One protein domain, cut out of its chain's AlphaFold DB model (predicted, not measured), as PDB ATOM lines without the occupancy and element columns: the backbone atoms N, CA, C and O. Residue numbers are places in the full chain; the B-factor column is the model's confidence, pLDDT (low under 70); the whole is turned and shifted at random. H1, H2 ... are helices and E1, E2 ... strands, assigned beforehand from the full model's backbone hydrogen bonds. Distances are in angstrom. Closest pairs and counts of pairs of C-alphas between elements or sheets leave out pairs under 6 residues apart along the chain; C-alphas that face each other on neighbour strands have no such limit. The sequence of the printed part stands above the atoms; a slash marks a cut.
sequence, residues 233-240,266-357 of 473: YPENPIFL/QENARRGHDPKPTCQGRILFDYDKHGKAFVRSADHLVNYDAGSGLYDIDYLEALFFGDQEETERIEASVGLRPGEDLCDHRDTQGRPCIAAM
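Overview. This is residues 233 to 240 and 266 to 357 of the 473 residues of an uncharacterized protein of Plicaturopsis crispa FD-325 SS-3 (UniProt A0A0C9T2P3). With little regular structure, the domain is a loose, open ring: a small sheet (E1, E2, E3) with H2 on one face, then H3, then long unnamed stretches round to short H1. Its 100 printed residues hold 36 in named elements, mixed, ordered H1, E1, E2, E3, H2, H3. The sheet is an antiparallel meander, each strand neighbouring the one before. It is only just loose, close to compact: radius of gyration of the C-alphas 15.5 A, spans 42 by 37 by 22 A.

Arrangement. H1, residues 266 to 269, touches no helix and is too short for an O i to N i+4 pair. E1, residues 283 to 287, and E2, residues 293 to 297, form a hairpin, with N 284 and O 296 within hydrogen-bond range at 2.7 A. E2 and E3, residues 301 to 303, form another, with N 303 and O 295 at 2.7 A. H2, residues 313 to 321, is on the sheet; its closest C-alphas to E1 are Phe 320 and Phe 285, 6.6 A. H2 and H3, residues 324 to 333, touch as a helical hairpin, closest C-alphas Ala 318 and Thr 327, 5.7 A, at a shallow tilt of 29 degrees, opposite ways. In both, every O i to N i+4 pair is within range.

Along the chain. H1 begins at C-alpha 266 (7.572, -58.878, 20.532). E1 spans 13.4 A, E2 13.8 A, H2 11.9 A and H3 14.1 A, ending at C-alpha 333 (7.997, -28.768, 22.911).

Size, cuts and confidence. Residues 241 to 265 are not printed; C-alphas 240 and 266 are 17.4 A apart. The link H1 to E1 is long. Low confidence includes residues 233 to 240 and 335 to 344.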
ATOM      1  N   TYR A 233      14.035 -34.325  15.536       43.91
ATOM      2  CA  TYR A 233      14.882 -35.510  15.555       43.91
ATOM      3  C   TYR A 233      15.194 -35.998  14.134       43.91
ATOM      4  O   TYR A 233      14.367 -35.942  13.220       43.91
ATOM      5  N   PRO A 234      16.385 -36.545  13.881       41.50
ATOM      6  CA  PRO A 234      16.711 -37.151  12.608       41.50
ATOM      7  C   PRO A 234      16.169 -38.557  12.487       41.50
ATOM      8  O   PRO A 234      16.411 -39.439  13.301       41.50
ATOM      9  N   GLU A 235      15.613 -38.738  11.300       40.44
ATOM     10  CA  GLU A 235      15.035 -39.912  10.643       40.44
ATOM     11  C   GLU A 235      15.910 -41.192  10.549       40.44
ATOM     12  O   GLU A 235      15.847 -41.893   9.540       40.44
ATOM     13  N   ASN A 236      16.742 -41.535  11.530       40.34
ATOM     14  CA  ASN A 236      17.553 -42.753  11.476       40.34
ATOM     15  C   ASN A 236      17.181 -43.701  12.629       40.34
ATOM     16  O   ASN A 236      17.877 -43.697  13.650       40.34
ATOM     17  N   PRO A 237      16.147 -44.557  12.475       41.59
ATOM     18  CA  PRO A 237      16.091 -45.777  13.266       41.59
ATOM     19  C   PRO A 237      17.400 -46.532  13.019       41.59
ATOM     20  O   PRO A 237      17.804 -46.735  11.869       41.59
ATOM     21  N   ILE A 238      18.101 -46.878  14.095       41.84
ATOM     22  CA  ILE A 238      19.357 -47.618  14.032       41.84
ATOM     23  C   ILE A 238      19.020 -49.041  13.552       41.84
ATOM     24  O   ILE A 238      18.744 -49.935  14.340       41.84
ATOM     25  N   PHE A 239      18.969 -49.243  12.236       36.69
ATOM     26  CA  PHE A 239      18.809 -50.560  11.624       36.69
ATOM     27  C   PHE A 239      20.187 -51.208  11.529       36.69
ATOM     28  O   PHE A 239      21.038 -50.740  10.768       36.69
ATOM     29  N   LEU A 240      20.415 -52.264  12.309       44.34
ATOM     30  CA  LEU A 240      21.700 -52.951  12.375       44.34
ATOM     31  C   LEU A 240      21.559 -54.427  12.062       44.34
ATOM     32  O   LEU A 240      20.783 -55.143  12.687       44.34
ATOM     33  N   GLN A 266       7.082 -58.727  21.901       81.06
ATOM     34  CA  GLN A 266       7.572 -58.878  20.532       81.06
ATOM     35  C   GLN A 266       6.930 -60.085  19.846       81.06
ATOM     36  O   GLN A 266       6.499 -59.974  18.700       81.06
ATOM     37  N   GLU A 267       6.804 -61.214  20.545       82.31
ATOM     38  CA  GLU A 267       6.108 -62.394  20.030       82.31
ATOM     39  C   GLU A 267       4.650 -62.080  19.684       82.31
ATOM     40  O   GLU A 267       4.183 -62.382  18.584       82.31
ATOM     41  N   ASN A 268       3.951 -61.367  20.567       80.62
ATOM     42  CA  ASN A 268       2.573 -60.937  20.340       80.62
ATOM     43  C   ASN A 268       2.452 -59.932  19.177       80.62
ATOM     44  O   ASN A 268       1.476 -59.953  18.421       80.62
ATOM     45  N   ALA A 269       3.447 -59.061  19.000       75.12
ATOM     46  CA  ALA A 269       3.504 -58.092  17.909       75.12
ATOM     47  C   ALA A 269       3.867 -58.729  16.555       75.12
ATOM     48  O   ALA A 269       3.592 -58.151  15.494       75.12
ATOM     49  N   ARG A 270       4.450 -59.935  16.548       73.31
ATOM     50  CA  ARG A 270       4.848 -60.620  15.316       73.31
ATOM     51  C   ARG A 270       3.632 -61.031  14.485       73.31
ATOM     52  O   ARG A 270       2.612 -61.553  14.945       73.31
ATOM     53  N   ARG A 271       3.740 -60.823  13.171       68.31
ATOM     54  CA  ARG A 271       2.699 -61.166  12.180       68.31
ATOM     55  C   ARG A 271       2.789 -62.635  11.733       68.31
ATOM     56  O   ARG A 271       2.622 -62.931  10.561       68.31
ATOM     57  N   GLY A 272       3.129 -63.542  12.654       64.81
ATOM     58  CA  GLY A 272       3.440 -64.937  12.315       64.81
ATOM     59  C   GLY A 272       4.703 -65.092  11.455       64.81
ATOM     60  O   GLY A 272       4.873 -66.107  10.791       64.81
ATOM     61  N   HIS A 273       5.561 -64.067  11.426       64.81
ATOM     62  CA  HIS A 273       6.898 -64.157  10.845       64.81
ATOM     63  C   HIS A 273       7.826 -64.865  11.822       64.81
ATOM     64  O   HIS A 273       7.738 -64.594  13.020       64.81
ATOM     65  N   ASP A 274       8.728 -65.700  11.310       69.06
ATOM     66  CA  ASP A 274       9.789 -66.326  12.101       69.06
ATOM     67  C   ASP A 274      10.656 -65.268  12.800       69.06
ATOM     68  O   ASP A 274      10.775 -64.140  12.296       69.06
ATOM     69  N   PRO A 275      11.241 -65.591  13.969       72.81
ATOM     70  CA  PRO A 275      12.038 -64.633  14.703       72.81
ATOM     71  C   PRO A 275      13.249 -64.381  13.833       72.81
ATOM     72  O   PRO A 275      13.954 -65.319  13.454       72.81
ATOM     73  N   LYS A 276      13.503 -63.118  13.500       73.00
ATOM     74  CA  LYS A 276      14.823 -62.805  12.973       73.00
ATOM     75  C   LYS A 276      15.807 -62.994  14.123       73.00
ATOM     76  O   LYS A 276      15.470 -62.604  15.241       73.00
ATOM     77  N   PRO A 277      16.987 -63.582  13.879       73.81
ATOM     78  CA  PRO A 277      18.032 -63.586  14.887       73.81
ATOM     79  C   PRO A 277      18.309 -62.128  15.261       73.81
ATOM     80  O   PRO A 277      18.725 -61.334  14.417       73.81
ATOM     81  N   THR A 278      17.982 -61.757  16.493       70.88
ATOM     82  CA  THR A 278      18.290 -60.440  17.035       70.88
ATOM     83  C   THR A 278      19.606 -60.516  17.789       70.88
ATOM     84  O   THR A 278      19.970 -61.537  18.376       70.88
ATOM     85  N   CYS A 279      20.343 -59.414  17.754       70.62
ATOM     86  CA  CYS A 279      21.448 -59.210  18.669       70.62
ATOM     87  C   CYS A 279      20.906 -59.214  20.111       70.62
ATOM     88  O   CYS A 279      19.933 -58.522  20.398       70.62
ATOM     89  N   GLN A 280      21.533 -59.975  21.015       72.50
ATOM     90  CA  GLN A 280      21.186 -59.990  22.445       72.50
ATOM     91  C   GLN A 280      21.915 -58.914  23.269       72.50
ATOM     92  O   GLN A 280      21.746 -58.860  24.486       72.50
ATOM     93  N   GLY A 281      22.770 -58.123  22.622       78.38
ATOM     94  CA  GLY A 281      23.649 -57.160  23.267       78.38
ATOM     95  C   GLY A 281      22.917 -55.892  23.687       78.38
ATOM     96  O   GLY A 281      22.150 -55.317  22.917       78.38
ATOM     97  N   ARG A 282      23.230 -55.421  24.894       80.62
ATOM     98  CA  ARG A 282      22.674 -54.198  25.475       80.62
ATOM     99  C   ARG A 282      23.124 -52.958  24.712       80.62
ATOM    100  O   ARG A 282      24.323 -52.796  24.473       80.62
ATOM    101  N   ILE A 283      22.179 -52.087  24.367       84.62
ATOM    102  CA  ILE A 283      22.474 -50.773  23.800       84.62
ATOM    103  C   ILE A 283      22.787 -49.814  24.952       84.62
ATOM    104  O   ILE A 283      22.050 -49.718  25.924       84.62
ATOM    105  N   LEU A 284      23.913 -49.121  24.856       88.50
ATOM    106  CA  LEU A 284      24.411 -48.192  25.858       88.50
ATOM    107  C   LEU A 284      24.616 -46.834  25.207       88.50
ATOM    108  O   LEU A 284      25.277 -46.740  24.170       88.50
ATOM    109  N   PHE A 285      24.090 -45.799  25.842       91.62
ATOM    110  CA  PHE A 285      24.408 -44.416  25.534       91.62
ATOM    111  C   PHE A 285      25.584 -43.975  26.408       91.62
ATOM    112  O   PHE A 285      25.593 -44.215  27.613       91.62
ATOM    113  N   ASP A 286      26.625 -43.424  25.794       94.12
ATOM    114  CA  ASP A 286      27.873 -43.081  26.479       94.12
ATOM    115  C   ASP A 286      28.514 -41.856  25.811       94.12
ATOM    116  O   ASP A 286      28.142 -41.461  24.700       94.12
ATOM    117  N   TYR A 287      29.505 -41.265  26.470       95.12
ATOM    118  CA  TYR A 287      30.243 -40.113  25.957       95.12
ATOM    119  C   TYR A 287      31.705 -40.478  25.753       95.12
ATOM    120  O   TYR A 287      32.331 -41.150  26.576       95.12
ATOM    121  N   ASP A 288      32.275 -40.060  24.626       94.25
ATOM    122  CA  ASP A 288      33.697 -40.263  24.401       94.25
ATOM    123  C   ASP A 288      34.535 -39.304  25.268       94.25
ATOM    124  O   ASP A 288      34.033 -38.413  25.954       94.25
ATOM    125  N   LYS A 289      35.860 -39.461  25.219       95.38
ATOM    126  CA  LYS A 289      36.806 -38.590  25.941       95.38
ATOM    127  C   LYS A 289      36.737 -37.105  25.543       95.38
ATOM    128  O   LYS A 289      37.413 -36.289  26.161       95.38
ATOM    129  N   HIS A 290      36.010 -36.772  24.480       94.69
ATOM    130  CA  HIS A 290      35.791 -35.417  23.988       94.69
ATOM    131  C   HIS A 290      34.381 -34.904  24.316       94.69
ATOM    132  O   HIS A 290      34.000 -33.848  23.818       94.69
ATOM    133  N   GLY A 291      33.603 -35.640  25.120       93.31
ATOM    134  CA  GLY A 291      32.226 -35.290  25.458       93.31
ATOM    135  C   GLY A 291      31.242 -35.511  24.307       93.31
ATOM    136  O   GLY A 291      30.129 -34.994  24.347       93.31
ATOM    137  N   LYS A 292      31.617 -36.253  23.259       93.25
ATOM    138  CA  LYS A 292      30.712 -36.555  22.150       93.25
ATOM    139  C   LYS A 292      29.898 -37.805  22.468       93.25
ATOM    140  O   LYS A 292      30.464 -38.883  22.651       93.25
ATOM    141  N   ALA A 293      28.575 -37.661  22.461       92.94
ATOM    142  CA  ALA A 293      27.645 -38.766  22.652       92.94
ATOM    143  C   ALA A 293      27.784 -39.832  21.551       92.94
ATOM    144  O   ALA A 293      27.918 -39.522  20.358       92.94
ATOM    145  N   PHE A 294      27.708 -41.098  21.942       92.12
ATOM    146  CA  PHE A 294      27.662 -42.241  21.043       92.12
ATOM    147  C   PHE A 294      26.810 -43.365  21.636       92.12
ATOM    148  O   PHE A 294      26.641 -43.481  22.845       92.12
ATOM    149  N   VAL A 295      26.278 -44.211  20.758       89.00
ATOM    150  CA  VAL A 295      25.511 -45.399  21.142       89.00
ATOM    151  C   VAL A 295      26.351 -46.630  20.839       89.00
ATOM    152  O   VAL A 295      26.840 -46.770  19.720       89.00
ATOM    153  N   ARG A 296      26.530 -47.541  21.792       88.50
ATOM    154  CA  ARG A 296      27.249 -48.803  21.570       88.50
ATOM    155  C   ARG A 296      26.426 -50.015  21.973       88.50
ATOM    156  O   ARG A 296      25.670 -49.945  22.927       88.50
ATOM    157  N   SER A 297      26.614 -51.132  21.281       84.88
ATOM    158  CA  SER A 297      26.235 -52.456  21.783       84.88
ATOM    159  C   SER A 297      27.501 -53.137  22.281       84.88
ATOM    160  O   SER A 297      28.537 -52.997  21.628       84.88
ATOM    161  N   ALA A 298      27.424 -53.825  23.426       70.88
ATOM    162  CA  ALA A 298      28.573 -54.343  24.180       70.88
ATOM    163  C   ALA A 298      29.699 -54.945  23.313       70.88
ATOM    164  O   ALA A 298      30.864 -54.644  23.566       70.88
ATOM    165  N   ASP A 299      29.356 -55.686  22.250       66.25
ATOM    166  CA  ASP A 299      30.332 -56.529  21.549       66.25
ATOM    167  C   ASP A 299      30.570 -56.213  20.062       66.25
ATOM    168  O   ASP A 299      31.506 -56.750  19.475       66.25
ATOM    169  N   HIS A 300      29.747 -55.397  19.395       72.56
ATOM    170  CA  HIS A 300      29.841 -55.287  17.921       72.56
ATOM    171  C   HIS A 300      29.243 -54.017  17.306       72.56
ATOM    172  O   HIS A 300      29.147 -53.922  16.081       72.56
ATOM    173  N   LEU A 301      28.850 -53.029  18.114       79.81
ATOM    174  CA  LEU A 301      28.382 -51.750  17.592       79.81
ATOM    175  C   LEU A 301      28.984 -50.598  18.374       79.81
ATOM    176  O   LEU A 301      28.844 -50.541  19.588       79.81
ATOM    177  N   VAL A 302      29.521 -49.618  17.655       86.00
ATOM    178  CA  VAL A 302      29.711 -48.263  18.167       86.00
ATOM    179  C   VAL A 302      29.247 -47.292  17.084       86.00
ATOM    180  O   VAL A 302      29.779 -47.288  15.976       86.00
ATOM    181  N   ASN A 303      28.237 -46.489  17.395       83.94
ATOM    182  CA  ASN A 303      27.645 -45.502  16.511       83.94
ATOM    183  C   ASN A 303      27.854 -44.088  17.076       83.94
ATOM    184  O   ASN A 303      27.180 -43.664  18.015       83.94
ATOM    185  N   TYR A 304      28.769 -43.344  16.457       86.31
ATOM    186  CA  TYR A 304      29.072 -41.946  16.788       86.31
ATOM    187  C   TYR A 304      28.142 -40.932  16.107       86.31
ATOM    188  O   TYR A 304      28.364 -39.720  16.226       86.31
ATOM    189  N   ASP A 305      27.129 -41.399  15.370       80.44
ATOM    190  CA  ASP A 305      26.146 -40.525  14.736       80.44
ATOM    191  C   ASP A 305      25.222 -39.875  15.770       80.44
ATOM    192  O   ASP A 305      24.679 -38.813  15.466       80.44
ATOM    193  N   ALA A 306      25.094 -40.428  16.987       82.88
ATOM    194  CA  ALA A 306      24.361 -39.796  18.091       82.88
ATOM    195  C   ALA A 306      24.837 -38.345  18.289       82.88
ATOM    196  O   ALA A 306      24.093 -37.409  18.019       82.88
ATOM    197  N   GLY A 307      26.129 -38.149  18.567       81.25
ATOM    198  CA  GLY A 307      26.761 -36.836  18.719       81.25
ATOM    199  C   GLY A 307      27.040 -36.071  17.420       81.25
ATOM    200  O   GLY A 307      27.826 -35.127  17.431       81.25
ATOM    201  N   SER A 308      26.484 -36.470  16.272       79.12
ATOM    202  CA  SER A 308      26.706 -35.755  15.001       79.12
ATOM    203  C   SER A 308      25.818 -34.513  14.819       79.12
ATOM    204  O   SER A 308      25.830 -33.906  13.747       79.12
ATOM    205  N   GLY A 309      25.037 -34.144  15.843       77.81
ATOM    206  CA  GLY A 309      23.978 -33.131  15.743       77.81
ATOM    207  C   GLY A 309      22.804 -33.605  14.894       77.81
ATOM    208  O   GLY A 309      21.939 -32.820  14.517       77.81
ATOM    209  N   LEU A 310      22.810 -34.893  14.547       68.69
ATOM    210  CA  LEU A 310      21.616 -35.563  14.120       68.69
ATOM    211  C   LEU A 310      20.709 -35.602  15.362       68.69
ATOM    212  O   LEU A 310      19.770 -34.822  15.431       68.69
ATOM    213  N   TYR A 311      20.941 -36.477  16.322       79.06
ATOM    214  CA  TYR A 311      19.953 -36.730  17.367       79.06
ATOM    215  C   TYR A 311      19.897 -35.603  18.405       79.06
ATOM    216  O   TYR A 311      20.915 -34.962  18.672       79.06
ATOM    217  N   ASP A 312      18.714 -35.378  18.982       85.50
ATOM    218  CA  ASP A 312      18.595 -34.596  20.211       85.50
ATOM    219  C   ASP A 312      19.214 -35.423  21.344       85.50
ATOM    220  O   ASP A 312      18.760 -36.527  21.660       85.50
ATOM    221  N   ILE A 313      20.334 -34.924  21.856       91.19
ATOM    222  CA  ILE A 313      21.147 -35.603  22.864       91.19
ATOM    223  C   ILE A 313      20.411 -35.638  24.195       91.19
ATOM    224  O   ILE A 313      20.438 -36.681  24.835       91.19
ATOM    225  N   ASP A 314      19.710 -34.560  24.549       90.69
ATOM    226  CA  ASP A 314      18.996 -34.427  25.819       90.69
ATOM    227  C   ASP A 314      17.843 -35.439  25.873       90.69
ATOM    228  O   ASP A 314      17.605 -36.082  26.889       90.69
ATOM    229  N   TYR A 315      17.181 -35.674  24.740       88.06
ATOM    230  CA  TYR A 315      16.156 -36.709  24.649       88.06
ATOM    231  C   TYR A 315      16.709 -38.126  24.671       88.06
ATOM    232  O   TYR A 315      16.116 -38.988  25.305       88.06
ATOM    233  N   LEU A 316      17.806 -38.405  23.953       88.75
ATOM    234  CA  LEU A 316      18.430 -39.726  24.045       88.75
ATOM    235  C   LEU A 316      18.886 -39.974  25.479       88.75
ATOM    236  O   LEU A 316      18.652 -41.049  26.007       88.75
ATOM    237  N   GLU A 317      19.474 -38.977  26.126       91.19
ATOM    238  CA  GLU A 317      19.857 -39.039  27.525       91.19
ATOM    239  C   GLU A 317      18.638 -39.337  28.410       91.19
ATOM    240  O   GLU A 317      18.613 -40.376  29.068       91.19
ATOM    241  N   ALA A 318      17.576 -38.532  28.335       88.50
ATOM    242  CA  ALA A 318      16.335 -38.766  29.072       88.50
ATOM    243  C   ALA A 318      15.757 -40.171  28.820       88.50
ATOM    244  O   ALA A 318      15.427 -40.893  29.763       88.50
ATOM    245  N   LEU A 319      15.735 -40.612  27.558       86.12
ATOM    246  CA  LEU A 319      15.251 -41.930  27.152       86.12
ATOM    247  C   LEU A 319      16.133 -43.069  27.671       86.12
ATOM    248  O   LEU A 319      15.585 -44.121  27.968       86.12
ATOM    249  N   PHE A 320      17.457 -42.887  27.763       85.19
ATOM    250  CA  PHE A 320      18.421 -43.888  28.252       85.19
ATOM    251  C   PHE A 320      18.626 -43.861  29.773       85.19
ATOM    252  O   PHE A 320      19.139 -44.833  30.331       85.19
ATOM    253  N   PHE A 321      18.167 -42.810  30.451       86.25
ATOM    254  CA  PHE A 321      18.149 -42.710  31.911       86.25
ATOM    255  C   PHE A 321      16.757 -42.886  32.529       86.25
ATOM    256  O   PHE A 321      16.640 -42.925  33.753       86.25
ATOM    257  N   GLY A 322      15.715 -43.056  31.712       83.19
ATOM    258  CA  GLY A 322      14.345 -43.251  32.186       83.19
ATOM    259  C   GLY A 322      13.737 -41.978  32.778       83.19
ATOM    260  O   GLY A 322      12.839 -42.064  33.615       83.19
ATOM    261  N   ASP A 323      14.230 -40.807  32.369       89.25
ATOM    262  CA  ASP A 323      13.694 -39.510  32.772       89.25
ATOM    263  C   ASP A 323      12.433 -39.204  31.956       89.25
ATOM    264  O   ASP A 323      12.460 -38.613  30.870       89.25
ATOM    265  N   GLN A 324      11.306 -39.691  32.469       84.94
ATOM    266  CA  GLN A 324      10.017 -39.559  31.807       84.94
ATOM    267  C   GLN A 324       9.541 -38.099  31.745       84.94
ATOM    268  O   GLN A 324       8.967 -37.702  30.735       84.94
ATOM    269  N   GLU A 325       9.818 -37.288  32.771       89.38
ATOM    270  CA  GLU A 325       9.420 -35.874  32.799       89.38
ATOM    271  C   GLU A 325      10.149 -35.086  31.706       89.38
ATOM    272  O   GLU A 325       9.521 -34.335  30.956       89.38
ATOM    273  N   GLU A 326      11.458 -35.300  31.560       89.50
ATOM    274  CA  GLU A 326      12.243 -34.641  30.519       89.50
ATOM    275  C   GLU A 326      11.857 -35.128  29.118       89.50
ATOM    276  O   GLU A 326      11.690 -34.320  28.201       89.50
ATOM    277  N   THR A 327      11.622 -36.434  28.962       84.56
ATOM    278  CA  THR A 327      11.118 -37.023  27.712       84.56
ATOM    279  C   THR A 327       9.808 -36.347  27.287       84.56
ATOM    280  O   THR A 327       9.705 -35.838  26.168       84.56
ATOM    281  N   GLU A 328       8.834 -36.262  28.197       83.00
ATOM    282  CA  GLU A 328       7.536 -35.626  27.954       83.00
ATOM    283  C   GLU A 328       7.671 -34.121  27.690       83.00
ATOM    284  O   GLU A 328       6.996 -33.576  26.812       83.00
ATOM    285  N   ARG A 329       8.565 -33.426  28.405       88.94
ATOM    286  CA  ARG A 329       8.834 -31.996  28.203       88.94
ATOM    287  C   ARG A 329       9.371 -31.723  26.801       88.94
ATOM    288  O   ARG A 329       8.915 -30.777  26.146       88.94
ATOM    289  N   ILE A 330      10.345 -32.512  26.343       83.62
ATOM    290  CA  ILE A 330      10.938 -32.340  25.016       83.62
ATOM    291  C   ILE A 330       9.897 -32.672  23.937       83.62
ATOM    292  O   ILE A 330       9.712 -31.882  23.010       83.62
ATOM    293  N   GLU A 331       9.133 -33.752  24.096       80.44
ATOM    294  CA  GLU A 331       8.056 -34.142  23.173       80.44
ATOM    295  C   GLU A 331       6.947 -33.082  23.078       80.44
ATOM    296  O   GLU A 331       6.542 -32.679  21.982       80.44
ATOM    297  N   ALA A 332       6.521 -32.529  24.215       80.94
ATOM    298  CA  ALA A 332       5.555 -31.438  24.254       80.94
ATOM    299  C   ALA A 332       6.068 -30.184  23.527       80.94
ATOM    300  O   ALA A 332       5.283 -29.469  22.897       80.94
ATOM    301  N   SER A 333       7.379 -29.920  23.579       79.00
ATOM    302  CA  SER A 333       7.997 -28.768  22.911       79.00
ATOM    303  C   SER A 333       8.003 -28.880  21.382       79.00
ATOM    304  O   SER A 333       7.959 -27.858  20.695       79.00
ATOM    305  N   VAL A 334       7.988 -30.106  20.848       71.62
ATOM    306  CA  VAL A 334       7.919 -30.382  19.402       71.62
ATOM    307  C   VAL A 334       6.489 -30.624  18.906       71.62
ATOM    308  O   VAL A 334       6.275 -30.857  17.717       71.62
ATOM    309  N   GLY A 335       5.492 -30.510  19.790       66.12
ATOM    310  CA  GLY A 335       4.082 -30.691  19.445       66.12
ATOM    311  C   GLY A 335       3.654 -32.154  19.314       66.12
ATOM    312  O   GLY A 335       2.599 -32.410  18.743       66.12
ATOM    313  N   LEU A 336       4.438 -33.092  19.856       63.44
ATOM    314  CA  LEU A 336       4.052 -34.492  20.034       63.44
ATOM    315  C   LEU A 336       3.222 -34.587  21.318       63.44
ATOM    316  O   LEU A 336       3.726 -34.941  22.384       63.44
ATOM    317  N   ARG A 337       1.960 -34.149  21.259       59.78
ATOM    318  CA  ARG A 337       1.056 -34.254  22.409       59.78
ATOM    319  C   ARG A 337       0.452 -35.658  22.472       59.78
ATOM    320  O   ARG A 337      -0.088 -36.111  21.461       59.78
ATOM    321  N   PRO A 338       0.454 -36.307  23.652       56.72
ATOM    322  CA  PRO A 338      -0.234 -37.578  23.842       56.72
ATOM    323  C   PRO A 338      -1.704 -37.476  23.407       56.72
ATOM    324  O   PRO A 338      -2.435 -36.599  23.873       56.72
ATOM    325  N   GLY A 339      -2.133 -38.359  22.503       56.00
ATOM    326  CA  GLY A 339      -3.533 -38.497  22.082       56.00
ATOM    327  C   GLY A 339      -4.031 -37.670  20.883       56.00
ATOM    328  O   GLY A 339      -5.159 -37.909  20.453       56.00
ATOM    329  N   GLU A 340      -3.247 -36.750  20.306       55.38
ATOM    330  CA  GLU A 340      -3.624 -36.059  19.046       55.38
ATOM    331  C   GLU A 340      -2.984 -36.689  17.793       55.38
ATOM    332  O   GLU A 340      -3.412 -36.419  16.667       55.38
ATOM    333  N   ASP A 341      -2.011 -37.585  17.985       53.12
ATOM    334  CA  ASP A 341      -1.291 -38.253  16.904       53.12
ATOM    335  C   ASP A 341      -1.918 -39.592  16.503       53.12
ATOM    336  O   ASP A 341      -2.395 -40.378  17.321       53.12
ATOM    337  N   LEU A 342      -1.881 -39.872  15.196       53.69
ATOM    338  CA  LEU A 342      -2.647 -40.936  14.529       53.69
ATOM    339  C   LEU A 342      -2.215 -42.381  14.867       53.69
ATOM    340  O   LEU A 342      -2.665 -43.321  14.210       53.69
ATOM    341  N   CYS A 343      -1.286 -42.556  15.806       59.94
ATOM    342  CA  CYS A 343      -0.951 -43.823  16.458       59.94
ATOM    343  C   CYS A 343       0.060 -43.560  17.578       59.94
ATOM    344  O   CYS A 343       1.256 -43.818  17.428       59.94
ATOM    345  N   ASP A 344      -0.428 -43.024  18.696       66.75
ATOM    346  CA  ASP A 344       0.365 -42.918  19.916       66.75
ATOM    347  C   ASP A 344       0.638 -44.329  20.454       66.75
ATOM    348  O   ASP A 344      -0.207 -44.972  21.079       66.75
ATOM    349  N   HIS A 345       1.811 -44.862  20.118       72.12
ATOM    350  CA  HIS A 345       2.284 -46.167  20.564       72.12
ATOM    351  C   HIS A 345       2.744 -46.098  22.024       72.12
ATOM    352  O   HIS A 345       3.854 -46.511  22.344       72.12
ATOM    353  N   ARG A 346       1.904 -45.571  22.913       75.19
ATOM    354  CA  ARG A 346       2.161 -45.490  24.348       75.19
ATOM    355  C   ARG A 346       1.247 -46.421  25.119       75.19
ATOM    356  O   ARG A 346       0.122 -46.698  24.709       75.19
ATOM    357  N   ASP A 347       1.768 -46.967  26.207       79.12
ATOM    358  CA  ASP A 347       0.952 -47.700  27.166       79.12
ATOM    359  C   ASP A 347       0.113 -46.732  28.025       79.12
ATOM    360  O   ASP A 347       0.163 -45.510  27.872       79.12
ATOM    361  N   THR A 348      -0.671 -47.267  28.960       80.81
ATOM    362  CA  THR A 348      -1.493 -46.457  29.875       80.81
ATOM    363  C   THR A 348      -0.676 -45.572  30.822       80.81
ATOM    364  O   THR A 348      -1.261 -44.743  31.514       80.81
ATOM    365  N   GLN A 349       0.646 -45.754  30.882       79.50
ATOM    366  CA  GLN A 349       1.582 -44.955  31.672       79.50
ATOM    367  C   GLN A 349       2.335 -43.929  30.816       79.50
ATOM    368  O   GLN A 349       3.211 -43.245  31.335       79.50
ATOM    369  N   GLY A 350       2.015 -43.813  29.523       74.12
ATOM    370  CA  GLY A 350       2.685 -42.884  28.618       74.12
ATOM    371  C   GLY A 350       4.039 -43.381  28.111       74.12
ATOM    372  O   GLY A 350       4.759 -42.615  27.475       74.12
ATOM    373  N   ARG A 351       4.406 -44.647  28.343       72.19
ATOM    374  CA  ARG A 351       5.696 -45.190  27.897       72.19
ATOM    375  C   ARG A 351       5.589 -45.733  26.475       72.19
ATOM    376  O   ARG A 351       4.616 -46.438  26.186       72.19
ATOM    377  N   PRO A 352       6.571 -45.478  25.592       72.31
ATOM    378  CA  PRO A 352       6.604 -46.076  24.262       72.31
ATOM    379  C   PRO A 352       6.535 -47.605  24.342       72.31
ATOM    380  O   PRO A 352       7.310 -48.240  25.053       72.31
ATOM    381  N   CYS A 353       5.610 -48.214  23.609       78.19
ATOM    382  CA  CYS A 353       5.399 -49.652  23.609       78.19
ATOM    383  C   CYS A 353       5.144 -50.182  22.193       78.19
ATOM    384  O   CYS A 353       4.484 -49.559  21.356       78.19
ATOM    385  N   ILE A 354       5.627 -51.394  21.916       79.00
ATOM    386  CA  ILE A 354       5.259 -52.098  20.688       79.00
ATOM    387  C   ILE A 354       3.845 -52.639  20.880       79.00
ATOM    388  O   ILE A 354       3.621 -53.633  21.570       79.00
ATOM    389  N   ALA A 355       2.873 -51.964  20.276       80.88
ATOM    390  CA  ALA A 355       1.479 -52.367  20.367       80.88
ATOM    391  C   ALA A 355       1.295 -53.806  19.868       80.88
ATOM    392  O   ALA A 355       1.681 -54.136  18.740       80.88
ATOM    393  N   ALA A 356       0.649 -54.646  20.678       82.12
ATOM    394  CA  ALA A 356       0.196 -55.945  20.209       82.12
ATOM    395  C   ALA A 356      -0.792 -55.725  19.054       82.12
ATOM    396  O   ALA A 356      -1.810 -55.044  19.196       82.12
ATOM    397  N   MET A 357      -0.464 -56.275  17.889       78.81
ATOM    398  CA  MET A 357      -1.281 -56.103  16.695       78.81
ATOM    399  C   MET A 357      -2.633 -56.793  16.897       78.81
ATOM    400  O   MET A 357      -2.691 -57.990  17.180       78.81
TER     401      MET A 357